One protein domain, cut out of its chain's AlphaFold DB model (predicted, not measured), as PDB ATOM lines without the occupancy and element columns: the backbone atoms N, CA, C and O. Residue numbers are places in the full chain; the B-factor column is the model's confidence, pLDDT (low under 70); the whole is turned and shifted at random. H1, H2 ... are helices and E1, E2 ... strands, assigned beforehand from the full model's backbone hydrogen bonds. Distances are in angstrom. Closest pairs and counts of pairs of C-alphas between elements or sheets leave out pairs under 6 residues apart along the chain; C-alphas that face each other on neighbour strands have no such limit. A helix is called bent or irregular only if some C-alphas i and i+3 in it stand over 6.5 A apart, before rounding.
ATOM      1  N   ASP A  85     -13.898  47.891  24.711       98.25
ATOM      2  CA  ASP A  85     -12.632  47.273  24.358       98.25
ATOM      3  C   ASP A  85     -12.273  47.569  22.902       98.25
ATOM      4  O   ASP A  85     -13.074  47.334  21.995       98.25
ATOM      5  N   VAL A  86     -11.053  48.051  22.663       98.31
ATOM      6  CA  VAL A  86     -10.521  48.274  21.315       98.31
ATOM      7  C   VAL A  86      -9.158  47.613  21.183       98.31
ATOM      8  O   VAL A  86      -8.220  47.908  21.920       98.31
ATOM      9  N   HIS A  87      -8.998  46.707  20.216       98.56
ATOM     10  CA  HIS A  87      -7.690  46.111  19.950       98.56
ATOM     11  C   HIS A  87      -6.654  47.200  19.605       98.56
ATOM     12  O   HIS A  87      -6.974  48.095  18.821       98.56
ATOM     13  N   PRO A  88      -5.394  47.123  20.086       98.38
ATOM     14  CA  PRO A  88      -4.370  48.126  19.777       98.38
ATOM     15  C   PRO A  88      -4.200  48.456  18.281       98.38
ATOM     16  O   PRO A  88      -3.878  49.585  17.938       98.38
ATOM     17  N   PHE A  89      -4.454  47.499  17.384       98.12
ATOM     18  CA  PHE A  89      -4.430  47.716  15.924       98.12
ATOM     19  C   PHE A  89      -5.599  48.542  15.364       98.12
ATOM     20  O   PHE A  89      -5.516  49.011  14.234       98.12
ATOM     21  N   CYS A  90      -6.686  48.720  16.111       97.69
ATOM     22  CA  CYS A  90      -7.842  49.504  15.674       97.69
ATOM     23  C   CYS A  90      -7.802  50.954  16.158       97.69
ATOM     24  O   CYS A  90      -8.551  51.768  15.629       97.69
ATOM     25  N   ARG A  91      -6.937  51.280  17.126       95.19
ATOM     26  CA  ARG A  91      -6.929  52.567  17.834       95.19
ATOM     27  C   ARG A  91      -6.891  53.773  16.895       95.19
ATOM     28  O   ARG A  91      -7.734  54.654  17.002       95.19
ATOM     29  N   GLU A  92      -5.941  53.797  15.964       93.94
ATOM     30  CA  GLU A  92      -5.769  54.924  15.034       93.94
ATOM     31  C   GLU A  92      -6.954  55.071  14.067       93.94
ATOM     32  O   GLU A  92      -7.259  56.168  13.615       93.94
ATOM     33  N   ARG A  93      -7.689  53.981  13.814       96.25
ATOM     34  CA  ARG A  93      -8.860  53.953  12.924       96.25
ATOM     35  C   ARG A  93     -10.165  54.339  13.621       96.25
ATOM     36  O   ARG A  93     -11.211  54.376  12.974       96.25
ATOM     37  N   LEU A  94     -10.152  54.603  14.929       97.06
ATOM     38  CA  LEU A  94     -11.360  55.033  15.639       97.06
ATOM     39  C   LEU A  94     -11.804  56.438  15.228       97.06
ATOM     40  O   LEU A  94     -13.005  56.684  15.178       97.06
ATOM     41  N   GLY A  95     -10.851  57.319  14.911       96.50
ATOM     42  CA  GLY A  95     -11.113  58.696  14.484       96.50
ATOM     43  C   GLY A  95     -11.448  58.854  12.999       96.50
ATOM     44  O   GLY A  95     -11.781  59.956  12.581       96.50
ATOM     45  N   ASP A  96     -11.366  57.779  12.212       96.75
ATOM     46  CA  ASP A  96     -11.653  57.792  10.778       96.75
ATOM     47  C   ASP A  96     -13.060  57.221  10.496       96.75
ATOM     48  O   ASP A  96     -13.248  55.998  10.577       96.75
ATOM     49  N   PRO A  97     -14.060  58.065  10.167       96.75
ATOM     50  CA  PRO A  97     -15.406  57.607   9.839       96.75
ATOM     51  C   PRO A  97     -15.511  56.942   8.456       96.75
ATOM     52  O   PRO A  97     -16.498  56.252   8.202       96.75
ATOM     53  N   ALA A  98     -14.507  57.076   7.577       96.12
ATOM     54  CA  ALA A  98     -14.504  56.393   6.281       96.12
ATOM     55  C   ALA A  98     -14.255  54.881   6.428       96.12
ATOM     56  O   ALA A  98     -14.710  54.082   5.607       96.12
ATOM     57  N   ALA A  99     -13.563  54.468   7.493       95.38
ATOM     58  CA  ALA A  99     -13.373  53.068   7.839       95.38
ATOM     59  C   ALA A  99     -14.608  52.509   8.578       95.38
ATOM     60  O   ALA A  99     -14.899  52.965   9.691       95.38
ATOM     61  N   PRO A 100     -15.290  51.465   8.062       97.75
ATOM     62  CA  PRO A 100     -16.430  50.873   8.754       97.75
ATOM     63  C   PRO A 100     -16.070  50.350  10.147       97.75
ATOM     64  O   PRO A 100     -14.983  49.791  10.345       97.75
ATOM     65  N   LEU A 101     -16.989  50.519  11.099       98.50
ATOM     66  CA  LEU A 101     -16.846  50.031  12.469       98.50
ATOM     67  C   LEU A 101     -17.704  48.792  12.691       98.50
ATOM     68  O   LEU A 101     -18.886  48.772  12.361       98.50
ATOM     69  N   PHE A 102     -17.127  47.785  13.329       98.44
ATOM     70  CA  PHE A 102     -17.844  46.591  13.745       98.44
ATOM     71  C   PHE A 102     -17.934  46.555  15.267       98.44
ATOM     72  O   PHE A 102     -16.925  46.669  15.960       98.44
ATOM     73  N   ILE A 103     -19.139  46.385  15.798       98.06
ATOM     74  CA  ILE A 103     -19.380  46.261  17.232       98.06
ATOM     75  C   ILE A 103     -19.746  44.817  17.534       98.06
ATOM     76  O   ILE A 103     -20.774  44.324  17.073       98.06
ATOM     77  N   THR A 104     -18.921  44.130  18.318       96.38
ATOM     78  CA  THR A 104     -19.135  42.720  18.672       96.38
ATOM     79  C   THR A 104     -19.468  42.543  20.143       96.38
ATOM     80  O   THR A 104     -19.073  43.349  20.983       96.38
ATOM     81  N   GLU A 105     -20.085  41.414  20.486       92.44
ATOM     82  CA  GLU A 105     -20.093  40.921  21.864       92.44
ATOM     83  C   GLU A 105     -18.870  40.019  22.121       92.44
ATOM     84  O   GLU A 105     -18.744  38.930  21.559       92.44
ATOM     85  N   GLY A 106     -17.979  40.464  23.007       93.31
ATOM     86  CA  GLY A 106     -16.815  39.723  23.485       93.31
ATOM     87  C   GLY A 106     -15.516  39.998  22.720       93.31
ATOM     88  O   GLY A 106     -15.491  40.119  21.496       93.31
ATOM     89  N   ILE A 107     -14.408  40.021  23.469       96.19
ATOM     90  CA  ILE A 107     -13.058  40.380  22.994       96.19
ATOM     91  C   ILE A 107     -12.610  39.476  21.841       96.19
ATOM     92  O   ILE A 107     -12.181  39.950  20.796       96.19
ATOM     93  N   LYS A 108     -12.791  38.155  21.981       95.19
ATOM     94  CA  LYS A 108     -12.358  37.181  20.966       95.19
ATOM     95  C   LYS A 108     -13.002  37.403  19.592       95.19
ATOM     96  O   LYS A 108     -12.360  37.135  18.582       95.19
ATOM     97  N   LYS A 109     -14.262  37.856  19.542       94.06
ATOM     98  CA  LYS A 109     -14.950  38.144  18.273       94.06
ATOM     99  C   LYS A 109     -14.399  39.420  17.641       94.06
ATOM    100  O   LYS A 109     -14.106  39.418  16.448       94.06
ATOM    101  N   GLY A 110     -14.180  40.457  18.452       96.75
ATOM    102  CA  GLY A 110     -13.492  41.673  18.020       96.75
ATOM    103  C   GLY A 110     -12.116  41.357  17.432       96.75
ATOM    104  O   GLY A 110     -11.817  41.749  16.308       96.75
ATOM    105  N   ASP A 111     -11.324  40.538  18.119       97.81
ATOM    106  CA  ASP A 111      -9.988  40.144  17.662       97.81
ATOM    107  C   ASP A 111     -10.001  39.263  16.407       97.81
ATOM    108  O   ASP A 111      -9.092  39.348  15.575       97.81
ATOM    109  N   ALA A 112     -11.043  38.455  16.205       96.56
ATOM    110  CA  ALA A 112     -11.234  37.727  14.955       96.56
ATOM    111  C   ALA A 112     -11.487  38.687  13.773       96.56
ATOM    112  O   ALA A 112     -10.939  38.486  12.686       96.56
ATOM    113  N   LEU A 113     -12.258  39.762  13.971       97.06
ATOM    114  CA  LEU A 113     -12.446  40.807  12.955       97.06
ATOM    115  C   LEU A 113     -11.155  41.597  12.709       97.06
ATOM    116  O   LEU A 113     -10.772  41.816  11.560       97.06
ATOM    117  N   VAL A 114     -10.429  41.946  13.773       98.00
ATOM    118  CA  VAL A 114      -9.125  42.625  13.679       98.00
ATOM    119  C   VAL A 114      -8.126  41.788  12.882       98.00
ATOM    120  O   VAL A 114      -7.372  42.319  12.068       98.00
ATOM    121  N   SER A 115      -8.157  40.466  13.054       97.62
ATOM    122  CA  SER A 115      -7.313  39.524  12.304       97.62
ATOM    123  C   SER A 115      -7.587  39.528  10.800       97.62
ATOM    124  O   SER A 115      -6.740  39.096  10.025       97.62
ATOM    125  N   ARG A 116      -8.745  40.052  10.382       96.62
ATOM    126  CA  ARG A 116      -9.156  40.245   8.985       96.62
ATOM    127  C   ARG A 116      -8.998  41.700   8.524       96.62
ATOM    128  O   ARG A 116      -9.523  42.075   7.483       96.62
ATOM    129  N   GLY A 117      -8.298  42.532   9.298       96.50
ATOM    130  CA  GLY A 117      -8.057  43.936   8.967       96.50
ATOM    131  C   GLY A 117      -9.268  44.849   9.175       96.50
ATOM    132  O   GLY A 117      -9.285  45.962   8.650       96.50
ATOM    133  N   LEU A 118     -10.279  44.422   9.935       97.75
ATOM    134  CA  LEU A 118     -11.469  45.227  10.224       97.75
ATOM    135  C   LEU A 118     -11.292  46.039  11.518       97.75
ATOM    136  O   LEU A 118     -10.568  45.630  12.425       97.75
ATOM    137  N   CYS A 119     -11.931  47.209  11.595       98.12
ATOM    138  CA  CYS A 119     -11.934  48.038  12.800       98.12
ATOM    139  C   CYS A 119     -13.062  47.583  13.730       98.12
ATOM    140  O   CYS A 119     -14.219  47.576  13.311       98.12
ATOM    141  N   ALA A 120     -12.740  47.200  14.967       98.25
ATOM    142  CA  ALA A 120     -13.723  46.652  15.893       98.25
ATOM    143  C   ALA A 120     -13.692  47.314  17.277       98.25
ATOM    144  O   ALA A 120     -12.623  47.604  17.818       98.25
ATOM    145  N   VAL A 121     -14.886  47.479  17.850       98.31
ATOM    146  CA  VAL A 121     -15.131  47.728  19.275       98.31
ATOM    147  C   VAL A 121     -15.811  46.483  19.841       98.31
ATOM    148  O   VAL A 121     -16.846  46.047  19.337       98.31
ATOM    149  N   ALA A 122     -15.250  45.898  20.893       97.75
ATOM    150  CA  ALA A 122     -15.858  44.772  21.582       97.75
ATOM    151  C   ALA A 122     -16.545  45.233  22.874       97.75
ATOM    152  O   ALA A 122     -15.976  45.947  23.697       97.75
ATOM    153  N   LEU A 123     -17.786  44.786  23.067       97.12
ATOM    154  CA  LEU A 123     -18.533  44.957  24.307       97.12
ATOM    155  C   LEU A 123     -18.396  43.694  25.150       97.12
ATOM    156  O   LEU A 123     -18.640  42.588  24.665       97.12
ATOM    157  N   ILE A 124     -18.078  43.824  26.435       93.00
ATOM    158  CA  ILE A 124     -18.021  42.688  27.372       93.00
ATOM    159  C   ILE A 124     -19.412  42.301  27.901       93.00
ATOM    160  O   ILE A 124     -19.607  42.144  29.102       93.00
ATOM    161  N   GLY A 125     -20.380  42.183  26.992       91.81
ATOM    162  CA  GLY A 125     -21.807  41.967  27.239       91.81
ATOM    163  C   GLY A 125     -22.653  42.995  26.483       91.81
ATOM    164  O   GLY A 125     -22.278  44.160  26.391       91.81
ATOM    165  N   VAL A 126     -23.810  42.588  25.958       93.38
ATOM    166  CA  VAL A 126     -24.623  43.414  25.032       93.38
ATOM    167  C   VAL A 126     -25.109  44.759  25.592       93.38
ATOM    168  O   VAL A 126     -25.410  45.671  24.829       93.38
ATOM    169  N   TRP A 127     -25.167  44.916  26.918       94.81
ATOM    170  CA  TRP A 127     -25.532  46.173  27.589       94.81
ATOM    171  C   TRP A 127     -24.326  47.031  28.000       94.81
ATOM    172  O   TRP A 127     -24.502  48.192  28.371       94.81
ATOM    173  N   ASN A 128     -23.104  46.502  27.894       94.62
ATOM    174  CA  ASN A 128     -21.877  47.128  28.401       94.62
ATOM    175  C   ASN A 128     -21.288  48.182  27.450       94.62
ATOM    176  O   ASN A 128     -20.109  48.496  27.514       94.62
ATOM    177  N   TRP A 129     -22.132  48.769  26.598       95.94
ATOM    178  CA  TRP A 129     -21.898  50.075  25.973       95.94
ATOM    179  C   TRP A 129     -22.367  51.239  26.870       95.94
ATOM    180  O   TRP A 129     -22.179  52.411  26.530       95.94
ATOM    181  N   ARG A 130     -22.989  50.910  28.012       95.81
ATOM    182  CA  ARG A 130     -23.450  51.831  29.055       95.81
ATOM    183  C   ARG A 130     -22.781  51.525  30.390       95.81
ATOM    184  O   ARG A 130     -22.508  50.370  30.707       95.81
ATOM    185  N   GLY A 131     -22.594  52.567  31.187       93.12
ATOM    186  CA  GLY A 131     -22.126  52.494  32.566       93.12
ATOM    187  C   GLY A 131     -23.223  52.827  33.574       93.12
ATOM    188  O   GLY A 131     -24.385  53.058  33.224       93.12
ATOM    189  N   THR A 132     -22.831  52.852  34.843       92.25
ATOM    190  CA  THR A 132     -23.649  53.371  35.946       92.25
ATOM    191  C   THR A 132     -22.943  54.604  36.497       92.25
ATOM    192  O   THR A 132     -21.752  54.516  36.782       92.25
ATOM    193  N   ASN A 133     -23.641  55.732  36.613       90.56
ATOM    194  CA  ASN A 133     -23.098  56.932  37.250       90.56
ATOM    195  C   ASN A 133     -23.128  56.805  38.787       90.56
ATOM    196  O   ASN A 133     -23.667  55.838  39.330       90.56
ATOM    197  N   GLU A 134     -22.575  57.794  39.485       91.19
ATOM    198  CA  GLU A 134     -22.495  57.826  40.956       91.19
ATOM    199  C   GLU A 134     -23.862  57.773  41.665       91.19
ATOM    200  O   GLU A 134     -23.954  57.315  42.800       91.19
ATOM    201  N   TYR A 135     -24.937  58.154  40.970       93.81
ATOM    202  CA  TYR A 135     -26.315  58.134  41.466       93.81
ATOM    203  C   TYR A 135     -27.093  56.868  41.060       93.81
ATOM    204  O   TYR A 135     -28.309  56.807  41.229       93.81
ATOM    205  N   GLY A 136     -26.440  55.858  40.472       91.88
ATOM    206  CA  GLY A 136     -27.096  54.616  40.033       91.88
ATOM    207  C   GLY A 136     -27.777  54.690  38.655       91.88
ATOM    208  O   GLY A 136     -28.302  53.687  38.162       91.88
ATOM    209  N   GLY A 137     -27.753  55.849  37.997       93.88
ATOM    210  CA  GLY A 137     -28.321  56.075  36.670       93.88
ATOM    211  C   GLY A 137     -27.496  55.431  35.553       93.88
ATOM    212  O   GLY A 137     -26.271  55.368  35.620       93.88
ATOM    213  N   LYS A 138     -28.159  54.954  34.492       94.12
ATOM    214  CA  LYS A 138     -27.490  54.329  33.336       94.12
ATOM    215  C   LYS A 138     -27.186  55.353  32.245       94.12
ATOM    216  O   LYS A 138     -28.109  55.882  31.624       94.12
ATOM    217  N   THR A 139     -25.915  55.550  31.922       95.12
ATOM    218  CA  THR A 139     -25.447  56.495  30.891       95.12
ATOM    219  C   THR A 139     -24.617  55.773  29.835       95.12
ATOM    220  O   THR A 139     -24.119  54.678  30.085       95.12
ATOM    221  N   ALA A 140     -24.497  56.336  28.631       97.00
ATOM    222  CA  ALA A 140     -23.518  55.836  27.665       97.00
ATOM    223  C   ALA A 140     -22.099  55.987  28.240       97.00
ATOM    224  O   ALA A 140     -21.843  56.917  29.008       97.00
ATOM    225  N   LEU A 141     -21.195  55.071  27.892       96.62
ATOM    226  CA  LEU A 141     -19.800  55.189  28.312       96.62
ATOM    227  C   LEU A 141     -19.154  56.439  27.679       96.62
ATOM    228  O   LEU A 141     -19.335  56.664  26.482       96.62
ATOM    229  N   PRO A 142     -18.373  57.235  28.435       95.25
ATOM    230  CA  PRO A 142     -17.711  58.431  27.899       95.25
ATOM    231  C   PRO A 142     -16.675  58.097  26.817       95.25
ATOM    232  O   PRO A 142     -16.308  58.937  26.006       95.25
ATOM    233  N   GLU A 143     -16.227  56.846  26.762       96.06
ATOM    234  CA  GLU A 143     -15.323  56.320  25.740       96.06
ATOM    235  C   GLU A 143     -15.874  56.428  24.313       96.06
ATOM    236  O   GLU A 143     -15.087  56.473  23.367       96.06
ATOM    237  N   TRP A 144     -17.198  56.539  24.148       97.38
ATOM    238  CA  TRP A 144     -17.814  56.812  22.848       97.38
ATOM    239  C   TRP A 144     -17.387  58.160  22.254       97.38
ATOM    240  O   TRP A 144     -17.364  58.284  21.037       97.38
ATOM    241  N   GLU A 145     -16.950  59.129  23.067       96.44
ATOM    242  CA  GLU A 145     -16.414  60.414  22.581       96.44
ATOM    243  C   GLU A 145     -15.065  60.266  21.848       96.44
ATOM    244  O   GLU A 145     -14.578  61.206  21.226       96.44
ATOM    245  N   ARG A 146     -14.439  59.083  21.902       96.50
ATOM    246  CA  ARG A 146     -13.204  58.766  21.160       96.50
ATOM    247  C   ARG A 146     -13.457  57.987  19.870       96.50
ATOM    248  O   ARG A 146     -12.501  57.631  19.183       96.50
ATOM    249  N   VAL A 147     -14.715  57.695  19.552       97.81
ATOM    250  CA  VAL A 147     -15.110  56.951  18.356       97.81
ATOM    251  C   VAL A 147     -15.842  57.914  17.431       97.81
ATOM    252  O   VAL A 147     -16.948  58.349  17.740       97.81
ATOM    253  N   ALA A 148     -15.241  58.248  16.288       97.81
ATOM    254  CA  ALA A 148     -15.938  59.023  15.268       97.81
ATOM    255  C   ALA A 148     -17.093  58.173  14.722       97.81
ATOM    256  O   ALA A 148     -16.856  57.058  14.249       97.81
ATOM    257  N   LEU A 149     -18.326  58.670  14.841       98.00
ATOM    258  CA  LEU A 149     -19.552  57.973  14.423       98.00
ATOM    259  C   LEU A 149     -20.307  58.713  13.315       98.00
ATOM    260  O   LEU A 149     -21.029  58.083  12.555       98.00
ATOM    261  N   ASN A 150     -20.128  60.025  13.194       96.81
ATOM    262  CA  ASN A 150     -20.823  60.856  12.219       96.81
ATOM    263  C   ASN A 150     -20.509  60.430  10.771       96.81
ATOM    264  O   ASN A 150     -19.353  60.460  10.350       96.81
ATOM    265  N   GLY A 151     -21.539  60.043  10.015       97.06
ATOM    266  CA  GLY A 151     -21.437  59.520   8.648       97.06
ATOM    267  C   GLY A 151     -20.686  58.190   8.545       97.06
ATOM    268  O   GLY A 151     -20.207  57.830   7.470       97.06
ATOM    269  N   ARG A 152     -20.497  57.481   9.667       98.25
ATOM    270  CA  ARG A 152     -19.740  56.231   9.701       98.25
ATOM    271  C   ARG A 152     -20.669  55.046   9.535       98.25
ATOM    272  O   ARG A 152     -21.622  54.899  10.293       98.25
ATOM    273  N   LYS A 153     -20.306  54.124   8.643       98.38
ATOM    274  CA  LYS A 153     -20.962  52.814   8.562       98.38
ATOM    275  C   LYS A 153     -20.643  51.973   9.793       98.38
ATOM    276  O   LYS A 153     -19.467  51.681  10.044       98.38
ATOM    277  N   VAL A 154     -21.674  51.560  10.528       98.25
ATOM    278  CA  VAL A 154     -21.526  50.745  11.743       98.25
ATOM    279  C   VAL A 154     -22.315  49.443  11.626       98.25
ATOM    280  O   VAL A 154     -23.478  49.432  11.247       98.25
ATOM    281  N   TYR A 155     -21.681  48.329  11.990       97.81
ATOM    282  CA  TYR A 155     -22.290  46.999  11.997       97.81
ATOM    283  C   TYR A 155     -22.338  46.445  13.419       97.81
ATOM    284  O   TYR A 155     -21.292  46.244  14.037       97.81
ATOM    285  N   ILE A 156     -23.532  46.141  13.935       96.00
ATOM    286  CA  ILE A 156     -23.691  45.417  15.204       96.00
ATOM    287  C   ILE A 156     -23.705  43.914  14.911       96.00
ATOM    288  O   ILE A 156     -24.617  43.404  14.267       96.00
ATOM    289  N   VAL A 157     -22.689  43.200  15.392       93.25
ATOM    290  CA  VAL A 157     -22.444  41.778  15.116       93.25
ATOM    291  C   VAL A 157     -22.517  40.983  16.423       93.25
ATOM    292  O   VAL A 157     -21.509  40.552  16.993       93.25
ATOM    293  N   PHE A 158     -23.734  40.842  16.947       90.25
ATOM    294  CA  PHE A 158     -24.015  40.007  18.119       90.25
ATOM    295  C   PHE A 158     -24.166  38.532  17.733       90.25
ATOM    296  O   PHE A 158     -24.290  38.194  16.559       90.25
ATOM    297  N   ASP A 159     -24.087  37.644  18.727       79.62
ATOM    298  CA  ASP A 159     -24.236  36.207  18.490       79.62
ATOM    299  C   ASP A 159     -25.655  35.873  18.019       79.62
ATOM    300  O   ASP A 159     -26.620  36.226  18.702       79.62
ATOM    301  N   SER A 160     -25.784  35.178  16.886       71.81
ATOM    302  CA  SER A 160     -27.081  34.781  16.323       71.81
ATOM    303  C   SER A 160     -27.887  33.942  17.309       71.81
ATOM    304  O   SER A 160     -29.089  34.149  17.462       71.81
ATOM    305  N   ASP A 161     -27.205  33.074  18.057       70.31
ATOM    306  CA  ASP A 161     -27.816  32.072  18.935       70.31
ATOM    307  C   ASP A 161     -28.506  32.683  20.164       70.31
ATOM    308  O   ASP A 161     -29.203  32.003  20.919       70.31
ATOM    309  N   VAL A 162     -28.307  33.981  20.412       68.25
ATOM    310  CA  VAL A 162     -28.976  34.704  21.499       68.25
ATOM    311  C   VAL A 162     -29.914  35.798  21.001       68.25
ATOM    312  O   VAL A 162     -30.581  36.413  21.833       68.25
ATOM    313  N   MET A 163     -30.020  36.015  19.687       72.06
ATOM    314  CA  MET A 163     -30.898  37.038  19.105       72.06
ATOM    315  C   MET A 163     -32.385  36.754  19.336       72.06
ATOM    316  O   MET A 163     -33.177  37.690  19.412       72.06
ATOM    317  N   GLU A 164     -32.765  35.492  19.550       73.19
ATOM    318  CA  GLU A 164     -34.131  35.115  19.942       73.19
ATOM    319  C   GLU A 164     -34.496  35.595  21.360       73.19
ATOM    320  O   GLU A 164     -35.670  35.673  21.732       73.19
ATOM    321  N   LYS A 165     -33.503  35.960  22.183       85.62
ATOM    322  CA  LYS A 165     -33.755  36.497  23.521       85.62
ATOM    323  C   LYS A 165     -34.173  37.954  23.412       85.62
ATOM    324  O   LYS A 165     -33.378  38.824  23.057       85.62
ATOM    325  N   ARG A 166     -35.400  38.240  23.853       89.06
ATOM    326  CA  ARG A 166     -35.976  39.597  23.910       89.06
ATOM    327  C   ARG A 166     -35.038  40.633  24.537       89.06
ATOM    328  O   ARG A 166     -34.986  41.768  24.081       89.06
ATOM    329  N   GLU A 167     -34.293  40.244  25.568       88.31
ATOM    330  CA  GLU A 167     -33.344  41.114  26.274       88.31
ATOM    331  C   GLU A 167     -32.143  41.515  25.406       88.31
ATOM    332  O   GLU A 167     -31.686  42.655  25.485       88.31
ATOM    333  N   VAL A 168     -31.648  40.601  24.565       89.12
ATOM    334  CA  VAL A 168     -30.551  40.877  23.630       89.12
ATOM    335  C   VAL A 168     -31.048  41.736  22.477       89.12
ATOM    336  O   VAL A 168     -30.401  42.722  22.131       89.12
ATOM    337  N   TYR A 169     -32.228  41.425  21.939       90.94
ATOM    338  CA  TYR A 169     -32.856  42.253  20.915       90.94
ATOM    339  C   TYR A 169     -33.079  43.692  21.412       90.94
ATOM    340  O   TYR A 169     -32.713  44.651  20.738       90.94
ATOM    341  N   ALA A 170     -33.579  43.858  22.640       93.25
ATOM    342  CA  ALA A 170     -33.741  45.173  23.257       93.25
ATOM    343  C   ALA A 170     -32.404  45.920  23.425       93.25
ATOM    344  O   ALA A 170     -32.352  47.136  23.219       93.25
ATOM    345  N   ALA A 171     -31.325  45.212  23.782       94.19
ATOM    346  CA  ALA A 171     -29.983  45.787  23.852       94.19
ATOM    347  C   ALA A 171     -29.504  46.275  22.481       94.19
ATOM    348  O   ALA A 171     -29.018  47.401  22.379       94.19
ATOM    349  N   LEU A 172     -29.693  45.457  21.439       94.50
ATOM    350  CA  LEU A 172     -29.342  45.788  20.060       94.50
ATOM    351  C   LEU A 172     -30.104  47.022  19.581       94.50
ATOM    352  O   LEU A 172     -29.471  47.985  19.160       94.50
ATOM    353  N   CYS A 173     -31.438  47.037  19.690       94.94
ATOM    354  CA  CYS A 173     -32.245  48.179  19.253       94.94
ATOM    355  C   CYS A 173     -31.821  49.469  19.959       94.94
ATOM    356  O   CYS A 173     -31.727  50.527  19.344       94.94
ATOM    357  N   ARG A 174     -31.535  49.393  21.261       96.81
ATOM    358  CA  ARG A 174     -31.155  50.577  22.030       96.81
ATOM    359  C   ARG A 174     -29.742  51.062  21.713       96.81
ATOM    360  O   ARG A 174     -29.518  52.269  21.740       96.81
ATOM    361  N   LEU A 175     -28.819  50.148  21.413       97.44
ATOM    362  CA  LEU A 175     -27.490  50.491  20.917       97.44
ATOM    363  C   LEU A 175     -27.579  51.136  19.529       97.44
ATOM    364  O   LEU A 175     -26.995  52.195  19.336       97.44
ATOM    365  N   LYS A 176     -28.360  50.559  18.607       97.31
ATOM    366  CA  LYS A 176     -28.610  51.121  17.271       97.31
ATOM    367  C   LYS A 176     -29.095  52.566  17.357       97.31
ATOM    368  O   LYS A 176     -28.425  53.458  16.856       97.31
ATOM    369  N   ASN A 177     -30.164  52.814  18.115       97.69
ATOM    370  CA  ASN A 177     -30.712  54.164  18.277       97.69
ATOM    371  C   ASN A 177     -29.686  55.156  18.856       97.69
ATOM    372  O   ASN A 177     -29.683  56.330  18.497       97.69
ATOM    373  N   PHE A 178     -28.817  54.706  19.770       98.00
ATOM    374  CA  PHE A 178     -27.743  55.546  20.303       98.00
ATOM    375  C   PHE A 178     -26.708  55.896  19.225       98.00
ATOM    376  O   PHE A 178     -26.323  57.058  19.117       98.00
ATOM    377  N   LEU A 179     -26.293  54.925  18.411       98.06
ATOM    378  CA  LEU A 179     -25.337  55.136  17.322       98.06
ATOM    379  C   LEU A 179     -25.922  56.070  16.250       98.06
ATOM    380  O   LEU A 179     -25.272  57.041  15.869       98.06
ATOM    381  N   GLU A 180     -27.174  55.850  15.848       97.94
ATOM    382  CA  GLU A 180     -27.899  56.715  14.907       97.94
ATOM    383  C   GLU A 180     -28.065  58.139  15.458       97.94
ATOM    384  O   GLU A 180     -27.841  59.109  14.740       97.94
ATOM    385  N   SER A 181     -28.347  58.303  16.760       97.44
ATOM    386  CA  SER A 181     -28.403  59.638  17.383       97.44
ATOM    387  C   SER A 181     -27.060  60.380  17.383       97.44
ATOM    388  O   SER A 181     -27.021  61.591  17.592       97.44
ATOM    389  N   ARG A 182     -25.953  59.661  17.155       97.19
ATOM    390  CA  ARG A 182     -24.594  60.200  17.000       97.19
ATOM    391  C   ARG A 182     -24.176  60.307  15.525       97.19
ATOM    392  O   ARG A 182     -23.021  60.622  15.246       97.19
ATOM    393  N   GLY A 183     -25.105  60.073  14.597       97.00
ATOM    394  CA  GLY A 183     -24.909  60.222  13.159       97.00
ATOM    395  C   GLY A 183     -24.300  59.011  12.455       97.00
ATOM    396  O   GLY A 183     -23.783  59.192  11.360       97.00
TER     397      GLY A 183
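What this domain is: This is residues 85 to 183 of the 186 residues of the protein "DUF3854 domain-containing protein" of Gemmatimonadetes bacterium (UniProt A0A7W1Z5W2). A small parallel sheet of three strands, in the order E2, E1, E5, has H2 packed over one face along E2, while the long helix H4 comes near the sheet mainly at E5 and only grazes it with residues 172 to 180. The small hairpin of E3 and E4 is set off from this sheet, and the short helices H1 and H3 come near each other. The printed part has 99 residues, of mixed class, with four named helices and five named strands in the order H1 E1 H2 E2 E3 E4 H3 E5 H4. It is compact, with a radius of gyration of the C-alphas of 13.2 A and spans of 35 by 31 by 23 A.

How they stand to each other: H1, residues 91 to 95, only grazes the three-stranded sheet. E1, residues 101 to 105, is parallel to E2, residues 119 to 123, with N 121 and O 102 2.9 A apart. H2, residues 107 to 114, is on the sheet at a height of 7.4 A and runs along E2, at 8 degrees on the local plane; their closest C-alphas, of Gly 110 and Ala 122, are 5.3 A apart. E1, H2 and E2 form a strand-helix-strand unit, a helix between two parallel neighbour strands, with a right-handed crossover. E3, residues 130 to 132, and E4, residues 138 to 140, are an antiparallel hairpin, with N 131 and O 139 2.8 A apart. H3, residues 142 to 146, is close to H1 but not clearly touching; their closest C-alphas, of Leu 94 and Arg 146, are 6.9 A apart. E5, residues 154 to 157, is parallel to E1, with N 103 and O 155 2.8 A apart. H4, residues 166 to 181, only grazes the sheet; its C-alpha closest to E5 is that of Leu 172, 7.5 A from that of Ile 156. Every O i to N i+4 pair is within hydrogen-bond range in H2 and H4; H1 and H3 each have 0 of 1, with 1 of 2 and 2 of 2 O i to N i+3 pairs within range.

Where its parts are: H1 begins with C-alpha 91 at (-6.929, 52.567, 17.834) and is only just irregular: C-alphas 92 and 95 are 6.6 A apart. E1 is 13.5 A long from first to last C-alpha, E2 13.6 A and H4 22.4 A, ending with C-alpha 181 at (-28.403, 59.638, 17.383).

The domain as a whole: The two C-alphas farthest apart, of Arg 116 and Tyr 135, are 40.9 A apart. The printed part has no cut and no long link. Residue 162 alone has a pLDDT under 70.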